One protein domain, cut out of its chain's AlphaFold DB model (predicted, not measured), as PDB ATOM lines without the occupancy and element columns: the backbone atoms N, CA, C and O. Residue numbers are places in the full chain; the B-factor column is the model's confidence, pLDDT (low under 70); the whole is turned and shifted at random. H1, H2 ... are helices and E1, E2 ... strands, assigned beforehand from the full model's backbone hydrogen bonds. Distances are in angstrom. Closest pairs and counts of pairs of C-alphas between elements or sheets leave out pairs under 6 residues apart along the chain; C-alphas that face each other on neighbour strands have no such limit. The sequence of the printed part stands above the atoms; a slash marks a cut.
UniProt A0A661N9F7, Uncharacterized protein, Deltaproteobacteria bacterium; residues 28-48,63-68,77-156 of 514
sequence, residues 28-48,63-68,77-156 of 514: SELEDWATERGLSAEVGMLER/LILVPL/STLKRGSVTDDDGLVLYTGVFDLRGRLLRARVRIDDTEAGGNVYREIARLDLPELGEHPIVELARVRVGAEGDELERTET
ATOM      1  N   SER A  28      35.864  -5.602  -8.958       91.69
ATOM      2  CA  SER A  28      34.785  -4.740  -8.458       91.69
ATOM      3  C   SER A  28      33.594  -5.579  -8.001       91.69
ATOM      4  O   SER A  28      33.110  -5.406  -6.891       91.69
ATOM      5  N   GLU A  29      33.176  -6.550  -8.817       92.88
ATOM      6  CA  GLU A  29      32.094  -7.467  -8.452       92.88
ATOM      7  C   GLU A  29      32.441  -8.313  -7.227       92.88
ATOM      8  O   GLU A  29      31.553  -8.656  -6.458       92.88
ATOM      9  N   LEU A  30      33.717  -8.658  -7.020       92.50
ATOM     10  CA  LEU A  30      34.141  -9.406  -5.838       92.50
ATOM     11  C   LEU A  30      34.017  -8.567  -4.560       92.50
ATOM     12  O   LEU A  30      33.570  -9.077  -3.530       92.50
ATOM     13  N   GLU A  31      34.419  -7.298  -4.622       91.94
ATOM     14  CA  GLU A  31      34.283  -6.341  -3.519       91.94
ATOM     15  C   GLU A  31      32.805  -6.096  -3.179       91.94
ATOM     16  O   GLU A  31      32.427  -6.143  -2.001       91.94
ATOM     17  N   ASP A  32      31.958  -5.923  -4.196       92.75
ATOM     18  CA  ASP A  32      30.508  -5.779  -4.039       92.75
ATOM     19  C   ASP A  32      29.887  -7.055  -3.442       92.75
ATOM     20  O   ASP A  32      29.181  -6.998  -2.432       92.75
ATOM     21  N   TRP A  33      30.234  -8.227  -3.986       92.81
ATOM     22  CA  TRP A  33      29.751  -9.535  -3.530       92.81
ATOM     23  C   TRP A  33      30.105  -9.829  -2.069       92.81
ATOM     24  O   TRP A  33      29.287 -10.406  -1.341       92.81
ATOM     25  N   ALA A  34      31.303  -9.427  -1.628       90.19
ATOM     26  CA  ALA A  34      31.724  -9.522  -0.233       90.19
ATOM     27  C   ALA A  34      30.928  -8.558   0.658       90.19
ATOM     28  O   ALA A  34      30.401  -8.967   1.697       90.19
ATOM     29  N   THR A  35      30.774  -7.305   0.219       91.25
ATOM     30  CA  THR A  35      30.073  -6.248   0.965       91.25
ATOM     31  C   THR A  35      28.602  -6.593   1.197       91.25
ATOM     32  O   THR A  35      28.102  -6.439   2.313       91.25
ATOM     33  N   GLU A  36      27.911  -7.128   0.188       90.50
ATOM     34  CA  GLU A  36      26.521  -7.601   0.299       90.50
ATOM     35  C   GLU A  36      26.334  -8.684   1.371       90.50
ATOM     36  O   GLU A  36      25.247  -8.834   1.931       90.50
ATOM     37  N   ARG A  37      27.401  -9.428   1.678       88.56
ATOM     38  CA  ARG A  37      27.433 -10.505   2.680       88.56
ATOM     39  C   ARG A  37      27.975 -10.048   4.033       88.56
ATOM     40  O   ARG A  37      28.111 -10.870   4.932       88.56
ATOM     41  N   GLY A  38      28.261  -8.755   4.197       90.19
ATOM     42  CA  GLY A  38      28.853  -8.205   5.418       90.19
ATOM     43  C   GLY A  38      30.325  -8.581   5.620       90.19
ATOM     44  O   GLY A  38      30.826  -8.448   6.731       90.19
ATOM     45  N   LEU A  39      31.003  -9.036   4.564       91.25
ATOM     46  CA  LEU A  39      32.405  -9.453   4.563       91.25
ATOM     47  C   LEU A  39      33.274  -8.428   3.818       91.25
ATOM     48  O   LEU A  39      32.769  -7.535   3.139       91.25
ATOM     49  N   SER A  40      34.596  -8.572   3.911       87.31
ATOM     50  CA  SER A  40      35.558  -7.779   3.136       87.31
ATOM     51  C   SER A  40      36.332  -8.645   2.148       87.31
ATOM     52  O   SER A  40      36.800  -9.726   2.509       87.31
ATOM     53  N   ALA A  41      36.525  -8.146   0.927       87.88
ATOM     54  CA  ALA A  41      37.440  -8.756  -0.028       87.88
ATOM     55  C   ALA A  41      38.884  -8.298   0.227       87.88
ATOM     56  O   ALA A  41      39.159  -7.111   0.404       87.88
ATOM     57  N   GLU A  42      39.818  -9.243   0.207       87.69
ATOM     58  CA  GLU A  42      41.251  -8.972   0.200       87.69
ATOM     59  C   GLU A  42      41.757  -8.989  -1.243       87.69
ATOM     60  O   GLU A  42      41.660 -10.011  -1.926       87.69
ATOM     61  N   VAL A  43      42.318  -7.868  -1.705       84.75
ATOM     62  CA  VAL A  43      42.883  -7.734  -3.054       84.75
ATOM     63  C   VAL A  43      44.363  -7.380  -2.965       84.75
ATOM     64  O   VAL A  43      44.753  -6.421  -2.299       84.75
ATOM     65  N   GLY A  44      45.203  -8.140  -3.665       82.62
ATOM     66  CA  GLY A  44      46.653  -7.947  -3.673       82.62
ATOM     67  C   GLY A  44      47.297  -8.329  -5.000       82.62
ATOM     68  O   GLY A  44      46.665  -8.922  -5.873       82.62
ATOM     69  N   MET A  45      48.573  -7.988  -5.166       79.94
ATOM     70  CA  MET A  45      49.374  -8.481  -6.288       79.94
ATOM     71  C   MET A  45      49.866  -9.898  -5.996       79.94
ATOM     72  O   MET A  45      50.229 -10.213  -4.864       79.94
ATOM     73  N   LEU A  46      49.914 -10.745  -7.022       67.12
ATOM     74  CA  LEU A  46      50.533 -12.062  -6.921       67.12
ATOM     75  C   LEU A  46      52.067 -11.903  -6.972       67.12
ATOM     76  O   LEU A  46      52.625 -11.576  -8.021       67.12
ATOM     77  N   GLU A  47      52.759 -12.078  -5.843       56.44
ATOM     78  CA  GLU A  47      54.222 -11.920  -5.759       56.44
ATOM     79  C   GLU A  47      54.983 -13.191  -6.188       56.44
ATOM     80  O   GLU A  47      54.648 -14.308  -5.787       56.44
ATOM     81  N   ARG A  48      56.067 -13.031  -6.969       46.66
ATOM     82  CA  ARG A  48      56.980 -14.137  -7.324       46.66
ATOM     83  C   ARG A  48      57.694 -14.657  -6.073       46.66
ATOM     84  O   ARG A  48      58.373 -13.891  -5.399       46.66
ATOM     85  N   LEU A  63      46.159 -25.020   1.520       40.25
ATOM     86  CA  LEU A  63      46.107 -26.307   0.801       40.25
ATOM     87  C   LEU A  63      45.142 -26.302  -0.403       40.25
ATOM     88  O   LEU A  63      45.403 -26.959  -1.408       40.25
ATOM     89  N   ILE A  64      44.142 -25.412  -0.405       45.19
ATOM     90  CA  ILE A  64      43.250 -25.179  -1.561       45.19
ATOM     91  C   ILE A  64      43.999 -24.535  -2.751       45.19
ATOM     92  O   ILE A  64      43.520 -24.574  -3.886       45.19
ATOM     93  N   LEU A  65      45.187 -23.964  -2.522       43.81
ATOM     94  CA  LEU A  65      45.984 -23.257  -3.532       43.81
ATOM     95  C   LEU A  65      46.893 -24.167  -4.374       43.81
ATOM     96  O   LEU A  65      47.330 -23.747  -5.442       43.81
ATOM     97  N   VAL A  66      47.177 -25.401  -3.945       42.94
ATOM     98  CA  VAL A  66      48.218 -26.239  -4.575       42.94
ATOM     99  C   VAL A  66      47.868 -26.693  -6.010       42.94
ATOM    100  O   VAL A  66      48.737 -26.588  -6.876       42.94
ATOM    101  N   PRO A  67      46.622 -27.084  -6.358       43.94
ATOM    102  CA  PRO A  67      46.292 -27.456  -7.741       43.94
ATOM    103  C   PRO A  67      46.127 -26.248  -8.680       43.94
ATOM    104  O   PRO A  67      46.168 -26.396  -9.901       43.94
ATOM    105  N   LEU A  68      45.947 -25.038  -8.130       46.91
ATOM    106  CA  LEU A  68      45.850 -23.794  -8.905       46.91
ATOM    107  C   LEU A  68      47.203 -23.376  -9.513       46.91
ATOM    108  O   LEU A  68      47.215 -22.555 -10.427       46.91
ATOM    109  N   SER A  77      54.660 -11.542 -13.151       53.38
ATOM    110  CA  SER A  77      54.488 -10.790 -11.890       53.38
ATOM    111  C   SER A  77      53.436  -9.666 -11.977       53.38
ATOM    112  O   SER A  77      53.588  -8.601 -11.383       53.38
ATOM    113  N   THR A  78      52.414  -9.860 -12.804       64.94
ATOM    114  CA  THR A  78      51.458  -8.855 -13.276       64.94
ATOM    115  C   THR A  78      50.017  -9.324 -13.083       64.94
ATOM    116  O   THR A  78      49.136  -8.903 -13.820       64.94
ATOM    117  N   LEU A  79      49.755 -10.222 -12.135       78.62
ATOM    118  CA  LEU A  79      48.408 -10.714 -11.844       78.62
ATOM    119  C   LEU A  79      47.936 -10.204 -10.485       78.62
ATOM    120  O   LEU A  79      48.738 -10.016  -9.567       78.62
ATOM    121  N   LYS A  80      46.628  -9.981 -10.365       82.69
ATOM    122  CA  LYS A  80      45.965  -9.632  -9.109       82.69
ATOM    123  C   LYS A  80      45.321 -10.880  -8.515       82.69
ATOM    124  O   LYS A  80      44.812 -11.732  -9.239       82.69
ATOM    125  N   ARG A  81      45.321 -10.978  -7.193       86.44
ATOM    126  CA  ARG A  81      44.607 -11.993  -6.422       86.44
ATOM    127  C   ARG A  81      43.483 -11.314  -5.655       86.44
ATOM    128  O   ARG A  81      43.713 -10.261  -5.067       86.44
ATOM    129  N   GLY A  82      42.310 -11.935  -5.651       86.69
ATOM    130  CA  GLY A  82      41.185 -11.564  -4.796       86.69
ATOM    131  C   GLY A  82      40.746 -12.753  -3.948       86.69
ATOM    132  O   GLY A  82      40.649 -13.865  -4.472       86.69
ATOM    133  N   SER A  83      40.476 -12.552  -2.663       89.81
ATOM    134  CA  SER A  83      39.904 -13.580  -1.785       89.81
ATOM    135  C   SER A  83      38.868 -13.013  -0.828       89.81
ATOM    136  O   SER A  83      38.958 -11.860  -0.421       89.81
ATOM    137  N   VAL A  84      37.893 -13.842  -0.465       89.00
ATOM    138  CA  VAL A  84      36.877 -13.525   0.544       89.00
ATOM    139  C   VAL A  84      36.799 -14.689   1.517       89.00
ATOM    140  O   VAL A  84      36.703 -15.851   1.104       89.00
ATOM    141  N   THR A  85      36.826 -14.351   2.797       87.31
ATOM    142  CA  THR A  85      36.835 -15.278   3.924       87.31
ATOM    143  C   THR A  85      35.717 -14.864   4.877       87.31
ATOM    144  O   THR A  85      35.453 -13.668   5.008       87.31
ATOM    145  N   ASP A  86      35.036 -15.824   5.498       84.88
ATOM    146  CA  ASP A  86      34.056 -15.524   6.547       84.88
ATOM    147  C   ASP A  86      34.718 -15.177   7.896       84.88
ATOM    148  O   ASP A  86      35.943 -15.222   8.047       84.88
ATOM    149  N   ASP A  87      33.892 -14.829   8.886       83.06
ATOM    150  CA  ASP A  87      34.337 -14.464  10.238       83.06
ATOM    151  C   ASP A  87      35.065 -15.608  10.974       83.06
ATOM    152  O   ASP A  87      35.861 -15.354  11.883       83.06
ATOM    153  N   ASP A  88      34.832 -16.861  10.568       79.31
ATOM    154  CA  ASP A  88      35.459 -18.064  11.126       79.31
ATOM    155  C   ASP A  88      36.771 -18.437  10.401       79.31
ATOM    156  O   ASP A  88      37.429 -19.427  10.743       79.31
ATOM    157  N   GLY A  89      37.202 -17.633   9.422       77.00
ATOM    158  CA  GLY A  89      38.443 -17.844   8.678       77.00
ATOM    159  C   GLY A  89      38.315 -18.836   7.516       77.00
ATOM    160  O   GLY A  89      39.328 -19.306   6.986       77.00
ATOM    161  N   LEU A  90      37.093 -19.168   7.106       80.44
ATOM    162  CA  LEU A  90      36.799 -20.106   6.030       80.44
ATOM    163  C   LEU A  90      36.732 -19.391   4.680       80.44
ATOM    164  O   LEU A  90      36.011 -18.413   4.493       80.44
ATOM    165  N   VAL A  91      37.485 -19.900   3.707       83.25
ATOM    166  CA  VAL A  91      37.563 -19.300   2.371       83.25
ATOM    167  C   VAL A  91      36.264 -19.556   1.608       83.25
ATOM    168  O   VAL A  91      35.899 -20.702   1.345       83.25
ATOM    169  N   LEU A  92      35.585 -18.481   1.211       86.62
ATOM    170  CA  LEU A  92      34.370 -18.539   0.397       86.62
ATOM    171  C   LEU A  92      34.671 -18.321  -1.089       86.62
ATOM    172  O   LEU A  92      34.023 -18.913  -1.950       86.62
ATOM    173  N   TYR A  93      35.675 -17.497  -1.394       89.19
ATOM    174  CA  TYR A  93      36.096 -17.193  -2.758       89.19
ATOM    175  C   TYR A  93      37.609 -17.002  -2.823       89.19
ATOM    176  O   TYR A  93      38.211 -16.368  -1.954       89.19
ATOM    177  N   THR A  94      38.247 -17.497  -3.878       87.88
ATOM    178  CA  THR A  94      39.614 -17.108  -4.247       87.88
ATOM    179  C   THR A  94      39.753 -17.080  -5.759       87.88
ATOM    180  O   THR A  94      39.497 -18.085  -6.414       87.88
ATOM    181  N   GLY A  95      40.202 -15.956  -6.309       85.94
ATOM    182  CA  GLY A  95      40.350 -15.748  -7.744       85.94
ATOM    183  C   GLY A  95      41.657 -15.073  -8.134       85.94
ATOM    184  O   GLY A  95      42.268 -14.337  -7.355       85.94
ATOM    185  N   VAL A  96      42.063 -15.331  -9.371       87.62
ATOM    186  CA  VAL A  96      43.180 -14.695 -10.063       87.62
ATOM    187  C   VAL A  96      42.612 -13.850 -11.194       87.62
ATOM    188  O   VAL A  96      41.788 -14.320 -11.983       87.62
ATOM    189  N   PHE A  97      43.076 -12.610 -11.268       86.81
ATOM    190  CA  PHE A  97      42.590 -11.587 -12.180       86.81
ATOM    191  C   PHE A  97      43.756 -10.965 -12.951       86.81
ATOM    192  O   PHE A  97      44.885 -10.882 -12.453       86.81
ATOM    193  N   ASP A  98      43.486 -10.494 -14.165       84.38
ATOM    194  CA  ASP A  98      44.449  -9.695 -14.921       84.38
ATOM    195  C   ASP A  98      44.633  -8.286 -14.305       84.38
ATOM    196  O   ASP A  98      43.961  -7.894 -13.346       84.38
ATOM    197  N   LEU A  99      45.555  -7.481 -14.846       83.56
ATOM    198  CA  LEU A  99      45.795  -6.115 -14.349       83.56
ATOM    199  C   LEU A  99      44.564  -5.204 -14.454       83.56
ATOM    200  O   LEU A  99      44.420  -4.277 -13.646       83.56
ATOM    201  N   ARG A 100      43.679  -5.475 -15.418       83.62
ATOM    202  CA  ARG A 100      42.416  -4.755 -15.620       83.62
ATOM    203  C   ARG A 100      41.329  -5.229 -14.649       83.62
ATOM    204  O   ARG A 100      40.266  -4.627 -14.605       83.62
ATOM    205  N   GLY A 101      41.619  -6.235 -13.822       84.31
ATOM    206  CA  GLY A 101      40.718  -6.757 -12.803       84.31
ATOM    207  C   GLY A 101      39.694  -7.748 -13.342       84.31
ATOM    208  O   GLY A 101      38.681  -7.947 -12.681       84.31
ATOM    209  N   ARG A 102      39.938  -8.357 -14.509       87.00
ATOM    210  CA  ARG A 102      39.058  -9.371 -15.109       87.00
ATOM    211  C   ARG A 102      39.493 -10.767 -14.711       87.00
ATOM    212  O   ARG A 102      40.692 -11.040 -14.636       87.00
ATOM    213  N   LEU A 103      38.524 -11.639 -14.462       87.06
ATOM    214  CA  LEU A 103      38.762 -13.000 -14.012       87.06
ATOM    215  C   LEU A 103      39.553 -13.805 -15.047       87.06
ATOM    216  O   LEU A 103      39.232 -13.818 -16.233       87.06
ATOM    217  N   LEU A 104      40.571 -14.513 -14.563       84.06
ATOM    218  CA  LEU A 104      41.253 -15.576 -15.297       84.06
ATOM    219  C   LEU A 104      40.773 -16.939 -14.797       84.06
ATOM    220  O   LEU A 104      40.382 -17.793 -15.589       84.06
ATOM    221  N   ARG A 105      40.762 -17.135 -13.471       87.12
ATOM    222  CA  ARG A 105      40.279 -18.358 -12.815       87.12
ATOM    223  C   ARG A 105      39.934 -18.093 -11.357       87.12
ATOM    224  O   ARG A 105      40.632 -17.320 -10.705       87.12
ATOM    225  N   ALA A 106      38.919 -18.758 -10.823       87.31
ATOM    226  CA  ALA A 106      38.583 -18.709  -9.407       87.31
ATOM    227  C   ALA A 106      38.028 -20.030  -8.874       87.31
ATOM    228  O   ALA A 106      37.616 -20.915  -9.621       87.31
ATOM    229  N   ARG A 107      38.036 -20.148  -7.549       89.88
ATOM    230  CA  ARG A 107      37.335 -21.168  -6.776       89.88
ATOM    231  C   ARG A 107      36.305 -20.484  -5.894       89.88
ATOM    232  O   ARG A 107      36.649 -19.574  -5.142       89.88
ATOM    233  N   VAL A 108      35.065 -20.944  -5.985       90.50
ATOM    234  CA  VAL A 108      33.920 -20.407  -5.247       90.50
ATOM    235  C   VAL A 108      33.304 -21.535  -4.449       90.50
ATOM    236  O   VAL A 108      32.943 -22.567  -5.012       90.50
ATOM    237  N   ARG A 109      33.213 -21.371  -3.135       88.00
ATOM    238  CA  ARG A 109      32.573 -22.352  -2.266       88.00
ATOM    239  C   ARG A 109      31.084 -22.443  -2.608       88.00
ATOM    240  O   ARG A 109      30.424 -21.420  -2.772       88.00
ATOM    241  N   ILE A 110      30.564 -23.662  -2.674       86.56
ATOM    242  CA  ILE A 110      29.132 -23.939  -2.749       86.56
ATOM    243  C   ILE A 110      28.696 -24.709  -1.505       86.56
ATOM    244  O   ILE A 110      29.366 -25.651  -1.075       86.56
ATOM    245  N   ASP A 111      27.576 -24.296  -0.916       68.94
ATOM    246  CA  ASP A 111      27.004 -24.967   0.247       68.94
ATOM    247  C   ASP A 111      26.276 -26.235  -0.204       68.94
ATOM    248  O   ASP A 111      25.089 -26.222  -0.522       68.94
ATOM    249  N   ASP A 112      27.015 -27.342  -0.249       62.00
ATOM    250  CA  ASP A 112      26.454 -28.676  -0.441       62.00
ATOM    251  C   ASP A 112      26.413 -29.412   0.905       62.00
ATOM    252  O   ASP A 112      27.365 -30.067   1.337       62.00
ATOM    253  N   THR A 113      25.299 -29.236   1.619       54.56
ATOM    254  CA  THR A 113      25.092 -29.759   2.977       54.56
ATOM    255  C   THR A 113      24.996 -31.287   3.058       54.56
ATOM    256  O   THR A 113      25.020 -31.826   4.164       54.56
ATOM    257  N   GLU A 114      24.903 -32.003   1.931       52.50
ATOM    258  CA  GLU A 114      24.737 -33.465   1.918       52.50
ATOM    259  C   GLU A 114      26.073 -34.236   1.857       52.50
ATOM    260  O   GLU A 114      26.130 -35.392   2.278       52.50
ATOM    261  N   ALA A 115      27.171 -33.608   1.410       52.22
ATOM    262  CA  ALA A 115      28.424 -34.301   1.063       52.22
ATOM    263  C   ALA A 115      29.519 -34.326   2.157       52.22
ATOM    264  O   ALA A 115      30.600 -34.880   1.938       52.22
ATOM    265  N   GLY A 116      29.276 -33.751   3.342       53.25
ATOM    266  CA  GLY A 116      30.190 -33.860   4.492       53.25
ATOM    267  C   GLY A 116      31.600 -33.269   4.289       53.25
ATOM    268  O   GLY A 116      32.555 -33.763   4.887       53.25
ATOM    269  N   GLY A 117      31.746 -32.227   3.462       64.12
ATOM    270  CA  GLY A 117      33.011 -31.527   3.195       64.12
ATOM    271  C   GLY A 117      32.797 -30.163   2.527       64.12
ATOM    272  O   GLY A 117      31.671 -29.818   2.180       64.12
ATOM    273  N   ASN A 118      33.866 -29.381   2.342       78.44
ATOM    274  CA  ASN A 118      33.786 -28.094   1.640       78.44
ATOM    275  C   ASN A 118      33.850 -28.346   0.126       78.44
ATOM    276  O   ASN A 118      34.870 -28.831  -0.368       78.44
ATOM    277  N   VAL A 119      32.788 -28.029  -0.612       86.62
ATOM    278  CA  VAL A 119      32.755 -28.176  -2.074       86.62
ATOM    279  C   VAL A 119      32.988 -26.816  -2.727       86.62
ATOM    280  O   VAL A 119      32.392 -25.817  -2.334       86.62
ATOM    281  N   TYR A 120      33.859 -26.773  -3.731       87.44
ATOM    282  CA  TYR A 120      34.183 -25.575  -4.497       87.44
ATOM    283  C   TYR A 120      33.879 -25.790  -5.973       87.44
ATOM    284  O   TYR A 120      34.244 -26.813  -6.547       87.44
ATOM    285  N   ARG A 121      33.271 -24.798  -6.608       90.62
ATOM    286  CA  ARG A 121      33.238 -24.663  -8.061       90.62
ATOM    287  C   ARG A 121      34.507 -23.990  -8.527       90.62
ATOM    288  O   ARG A 121      34.885 -22.946  -8.005       90.62
ATOM    289  N   GLU A 122      35.147 -24.573  -9.518       89.62
ATOM    290  CA  GLU A 122      36.268 -23.973 -10.211       89.62
ATOM    291  C   GLU A 122      35.754 -23.315 -11.486       89.62
ATOM    292  O   GLU A 122      35.269 -24.002 -12.381       89.62
ATOM    293  N   ILE A 123      35.845 -21.992 -11.548       89.94
ATOM    294  CA  ILE A 123      35.413 -21.184 -12.688       89.94
ATOM    295  C   ILE A 123      36.630 -20.622 -13.411       89.94
ATOM    296  O   ILE A 123      37.632 -20.287 -12.774       89.94
ATOM    297  N   ALA A 124      36.575 -20.517 -14.733       87.62
ATOM    298  CA  ALA A 124      37.668 -19.968 -15.522       87.62
ATOM    299  C   ALA A 124      37.165 -19.254 -16.767       87.62
ATOM    300  O   ALA A 124      36.129 -19.612 -17.323       87.62
ATOM    301  N   ARG A 125      37.954 -18.280 -17.218       86.62
ATOM    302  CA  ARG A 125      37.819 -17.708 -18.552       86.62
ATOM    303  C   ARG A 125      38.438 -18.673 -19.556       86.62
ATOM    304  O   ARG A 125      39.637 -18.947 -19.474       86.62
ATOM    305  N   LEU A 126      37.633 -19.191 -20.478       85.62
ATOM    306  CA  LEU A 126      38.150 -19.963 -21.599       85.62
ATOM    307  C   LEU A 126      38.869 -19.024 -22.562       85.62
ATOM    308  O   LEU A 126      38.387 -17.941 -22.873       85.62
ATOM    309  N   ASP A 127      40.049 -19.439 -23.000       82.69
ATOM    310  CA  ASP A 127      40.802 -18.729 -24.025       82.69
ATOM    311  C   ASP A 127      40.540 -19.416 -25.364       82.69
ATOM    312  O   ASP A 127      41.018 -20.546 -25.551       82.69
ATOM    313  N   LEU A 128      39.718 -18.781 -26.210       87.62
ATOM    314  CA  LEU A 128      39.371 -19.234 -27.561       87.62
ATOM    315  C   LEU A 128      39.797 -18.155 -28.584       87.62
ATOM    316  O   LEU A 128      38.941 -17.439 -29.110       87.62
ATOM    317  N   PRO A 129      41.114 -17.923 -28.761       86.69
ATOM    318  CA  PRO A 129      41.636 -16.878 -29.639       86.69
ATOM    319  C   PRO A 129      41.152 -16.969 -31.087       86.69
ATOM    320  O   PRO A 129      40.890 -15.917 -31.666       86.69
ATOM    321  N   GLU A 130      41.001 -18.173 -31.646       90.88
ATOM    322  CA  GLU A 130      40.596 -18.319 -33.054       90.88
ATOM    323  C   GLU A 130      39.105 -18.028 -33.218       90.88
ATOM    324  O   GLU A 130      38.692 -17.338 -34.148       90.88
ATOM    325  N   LEU A 131      38.288 -18.463 -32.253       88.44
ATOM    326  CA  LEU A 131      36.882 -18.074 -32.167       88.44
ATOM    327  C   LEU A 131      36.690 -16.579 -31.840       88.44
ATOM    328  O   LEU A 131      35.626 -16.025 -32.105       88.44
ATOM    329  N   GLY A 132      37.696 -15.925 -31.252       87.88
ATOM    330  CA  GLY A 132      37.621 -14.538 -30.783       87.88
ATOM    331  C   GLY A 132      36.709 -14.344 -29.565       87.88
ATOM    332  O   GLY A 132      36.235 -13.235 -29.321       87.88
ATOM    333  N   GLU A 133      36.449 -15.409 -28.806       86.19
ATOM    334  CA  GLU A 133      35.460 -15.444 -27.725       86.19
ATOM    335  C   GLU A 133      36.099 -15.923 -26.416       86.19
ATOM    336  O   GLU A 133      36.951 -16.815 -26.395       86.19
ATOM    337  N   HIS A 134      35.691 -15.348 -25.282       86.44
ATOM    338  CA  HIS A 134      36.312 -15.655 -23.988       86.44
ATOM    339  C   HIS A 134      35.289 -15.923 -22.875       86.44
ATOM    340  O   HIS A 134      35.284 -15.214 -21.858       86.44
ATOM    341  N   PRO A 135      34.412 -16.936 -23.028       87.44
ATOM    342  CA  PRO A 135      33.347 -17.185 -22.072       87.44
ATOM    343  C   PRO A 135      33.895 -17.624 -20.711       87.44
ATOM    344  O   PRO A 135      34.883 -18.360 -20.613       87.44
ATOM    345  N   ILE A 136      33.223 -17.202 -19.643       87.75
ATOM    346  CA  ILE A 136      33.526 -17.632 -18.277       87.75
ATOM    347  C   ILE A 136      32.585 -18.769 -17.892       87.75
ATOM    348  O   ILE A 136      31.365 -18.609 -17.888       87.75
ATOM    349  N   VAL A 137      33.172 -19.916 -17.549       87.56
ATOM    350  CA  VAL A 137      32.473 -21.191 -17.331       87.56
ATOM    351  C   VAL A 137      32.949 -21.879 -16.052       87.56
ATOM    352  O   VAL A 137      34.049 -21.625 -15.559       87.56
ATOM    353  N   GLU A 138      32.144 -22.796 -15.528       89.62
ATOM    354  CA  GLU A 138      32.533 -23.783 -14.520       89.62
ATOM    355  C   GLU A 138      33.306 -24.923 -15.198       89.62
ATOM    356  O   GLU A 138      32.783 -25.609 -16.073       89.62
ATOM    357  N   LEU A 139      34.558 -25.138 -14.797       85.81
ATOM    358  CA  LEU A 139      35.402 -26.228 -15.292       85.81
ATOM    359  C   LEU A 139      35.221 -27.511 -14.486       85.81
ATOM    360  O   LEU A 139      35.316 -28.612 -15.027       85.81
ATOM    361  N   ALA A 140      35.028 -27.390 -13.173       87.88
ATOM    362  CA  ALA A 140      34.952 -28.539 -12.283       87.88
ATOM    363  C   ALA A 140      34.302 -28.195 -10.943       87.88
ATOM    364  O   ALA A 140      34.293 -27.043 -10.506       87.88
ATOM    365  N   ARG A 141      33.862 -29.237 -10.241       89.88
ATOM    366  CA  ARG A 141      33.552 -29.212  -8.811       89.88
ATOM    367  C   ARG A 141      34.611 -29.991  -8.059       89.88
ATOM    368  O   ARG A 141      34.965 -31.096  -8.456       89.88
ATOM    369  N   VAL A 142      35.115 -29.409  -6.983       87.50
ATOM    370  CA  VAL A 142      36.225 -29.935  -6.194       87.50
ATOM    371  C   VAL A 142      35.774 -30.072  -4.750       87.50
ATOM    372  O   VAL A 142      35.418 -29.080  -4.112       87.50
ATOM    373  N   ARG A 143      35.795 -31.293  -4.218       86.06
ATOM    374  CA  ARG A 143      35.533 -31.557  -2.803       86.06
ATOM    375  C   ARG A 143      36.848 -31.545  -2.045       86.06
ATOM    376  O   ARG A 143      37.775 -32.286  -2.368       86.06
ATOM    377  N   VAL A 144      36.906 -30.714  -1.016       81.81
ATOM    378  CA  VAL A 144      38.100 -30.485  -0.208       81.81
ATOM    379  C   VAL A 144      37.884 -31.025   1.204       81.81
ATOM    380  O   VAL A 144      36.832 -30.809   1.817       81.81
ATOM    381  N   GLY A 145      38.882 -31.749   1.711       74.25
ATOM    382  CA  GLY A 145      38.881 -32.326   3.054       74.25
ATOM    383  C   GLY A 145      39.154 -31.303   4.155       74.25
ATOM    384  O   GLY A 145      39.491 -30.153   3.891       74.25
ATOM    385  N   ALA A 146      39.043 -31.733   5.415       71.81
ATOM    386  CA  ALA A 146      39.298 -30.871   6.576       71.81
ATOM    387  C   ALA A 146      40.742 -30.334   6.628       71.81
ATOM    388  O   ALA A 146      40.971 -29.242   7.140       71.81
ATOM    389  N   GLU A 147      41.697 -31.082   6.074       69.06
ATOM    390  CA  GLU A 147      43.101 -30.676   5.980       69.06
ATOM    391  C   GLU A 147      43.366 -29.766   4.770       69.06
ATOM    392  O   GLU A 147      44.415 -29.151   4.703       69.06
ATOM    393  N   GLY A 148      42.401 -29.585   3.859       67.19
ATOM    394  CA  GLY A 148      42.546 -28.740   2.669       67.19
ATOM    395  C   GLY A 148      42.987 -29.485   1.404       67.19
ATOM    396  O   GLY A 148      43.089 -28.862   0.348       67.19
ATOM    397  N   ASP A 149      43.199 -30.799   1.487       76.44
ATOM    398  CA  ASP A 149      43.511 -31.645   0.335       76.44
ATOM    399  C   ASP A 149      42.298 -31.849  -0.585       76.44
ATOM    400  O   ASP A 149      41.152 -31.965  -0.132       76.44
ATOM    401  N   GLU A 150      42.565 -31.937  -1.889       79.75
ATOM    402  CA  GLU A 150      41.583 -32.322  -2.903       79.75
ATOM    403  C   GLU A 150      41.221 -33.804  -2.728       79.75
ATOM    404  O   GLU A 150      42.035 -34.691  -2.976       79.75
ATOM    405  N   LEU A 151      39.997 -34.072  -2.268       82.19
ATOM    406  CA  LEU A 151      39.491 -35.433  -2.066       82.19
ATOM    407  C   LEU A 151      38.869 -36.003  -3.338       82.19
ATOM    408  O   LEU A 151      38.884 -37.214  -3.543       82.19
ATOM    409  N   GLU A 152      38.261 -35.138  -4.149       85.31
ATOM    410  CA  GLU A 152      37.532 -35.518  -5.354       85.31
ATOM    411  C   GLU A 152      37.382 -34.316  -6.285       85.31
ATOM    412  O   GLU A 152      37.130 -33.196  -5.830       85.31
ATOM    413  N   ARG A 153      37.490 -34.565  -7.593       86.75
ATOM    414  CA  ARG A 153      37.277 -33.579  -8.651       86.75
ATOM    415  C   ARG A 153      36.378 -34.162  -9.726       86.75
ATOM    416  O   ARG A 153      36.679 -35.211 -10.288       86.75
ATOM    417  N   THR A 154      35.323 -33.428 -10.044       86.81
ATOM    418  CA  THR A 154      34.346 -33.783 -11.072       86.81
ATOM    419  C   THR A 154      34.327 -32.688 -12.124       86.81
ATOM    420  O   THR A 154      33.943 -31.555 -11.830       86.81
ATOM    421  N   GLU A 155      34.760 -33.000 -13.343       85.00
ATOM    422  CA  GLU A 155      34.735 -32.051 -14.460       85.00
ATOM    423  C   GLU A 155      33.299 -31.669 -14.823       85.00
ATOM    424  O   GLU A 155      32.386 -32.496 -14.803       85.00
ATOM    425  N   THR A 156      33.096 -30.393 -15.142       82.69
ATOM    426  CA  THR A 156      31.804 -29.873 -15.590       82.69
ATOM    427  C   THR A 156      31.835 -29.741 -17.111       82.69
ATOM    428  O   THR A 156      32.669 -29.003 -17.635       82.69
TER     429      THR A 156
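What this domain is: This is residues 28 to 48, 63 to 68 and 77 to 156 of the 514 residues of an uncharacterized protein of Deltaproteobacteria bacterium (UniProt A0A661N9F7). The domain is a single twisted sheet of seven antiparallel strands, E1 to E7, laid side by side in chain order, with one short helix, H1, covering one face at the E1 and E2 end. The link from E5 to E6 reaches out past the strands to Glu 130, and the separate piece of residues 63 to 68 lies over the face opposite H1. The printed part has 107 residues with one named helix followed by seven named strands, and the class is mostly strand. It is compact, with a radius of gyration of the C-alphas of 14.4 A, and the C-alphas span 41 by 30 by 29 A.

Where its parts are: The sheet's strands are E1, residues 41 to 45; E2, residues 80 to 85, 16.9 A long; E3, residues 91 to 97, 17.2 A; E4, residues 103 to 110, 18.4 A; E5, residues 118 to 125, 23.1 A; E6, residues 136 to 144, 22.6 A; and E7, residues 150 to 155. H1 takes residues 28 to 36, 12.4 A from first to last C-alpha. H1 begins at C-alpha 28 (34.785, -4.740, -8.458), E1 begins at C-alpha 41 (37.440, -8.756, -0.028), and E7 ends at C-alpha 155 (34.735, -32.051, -14.460).

How they stand to each other: The strands' lines turn by 88 degrees from edge strand E1 to edge strand E7, which are apart. E2 to E7 form a meander, each strand the antiparallel neighbour of the one before, and each two in succession are a hairpin. E3 and E4 stand at 170 degrees, with N 96 and O 105 2.8 A apart, within hydrogen-bond range. E4 and E5 stand at 159 degrees, with N 108 and O 121 at 2.8 A. E5 and E6 stand at 156 degrees, with N 122 and O 140 at 2.8 A. E6 and E7 stand at 149 degrees, with N 143 and O 152 at 2.8 A. E2 and E3 stand at 170 degrees, with N 82 and O 95 at 2.9 A. E1 and E2 stand at 154 degrees, with N 42 and O 83 at 2.8 A. H1 is on the sheet at a height of 9.2 A, over E2 and only just over E1, where 3 of its C-alphas fall. It runs along the strands, at 11 degrees to E2 on the local plane. The closest C-alphas of H1 and E1 are those of Glu 31 and Ala 41, 5.3 A apart. H1 and E3 are near each other. In H1 every O i to N i+4 pair is within hydrogen-bond range.

The domain as a whole: The two C-alphas farthest apart are those of Asp 88 and Glu 130, 44.5 A. Residues 49 to 62 are not printed, with 18.2 A between C-alphas 48 and 63, nor are 69 to 76, with 15.9 A between C-alphas 68 and 77. Of the links that are printed whole, none is long. The mean pLDDT of the printed part is 80.4; residues 46 to 48, 63 to 68, 77 to 78, 111 to 117 and 147 to 148 are under 70.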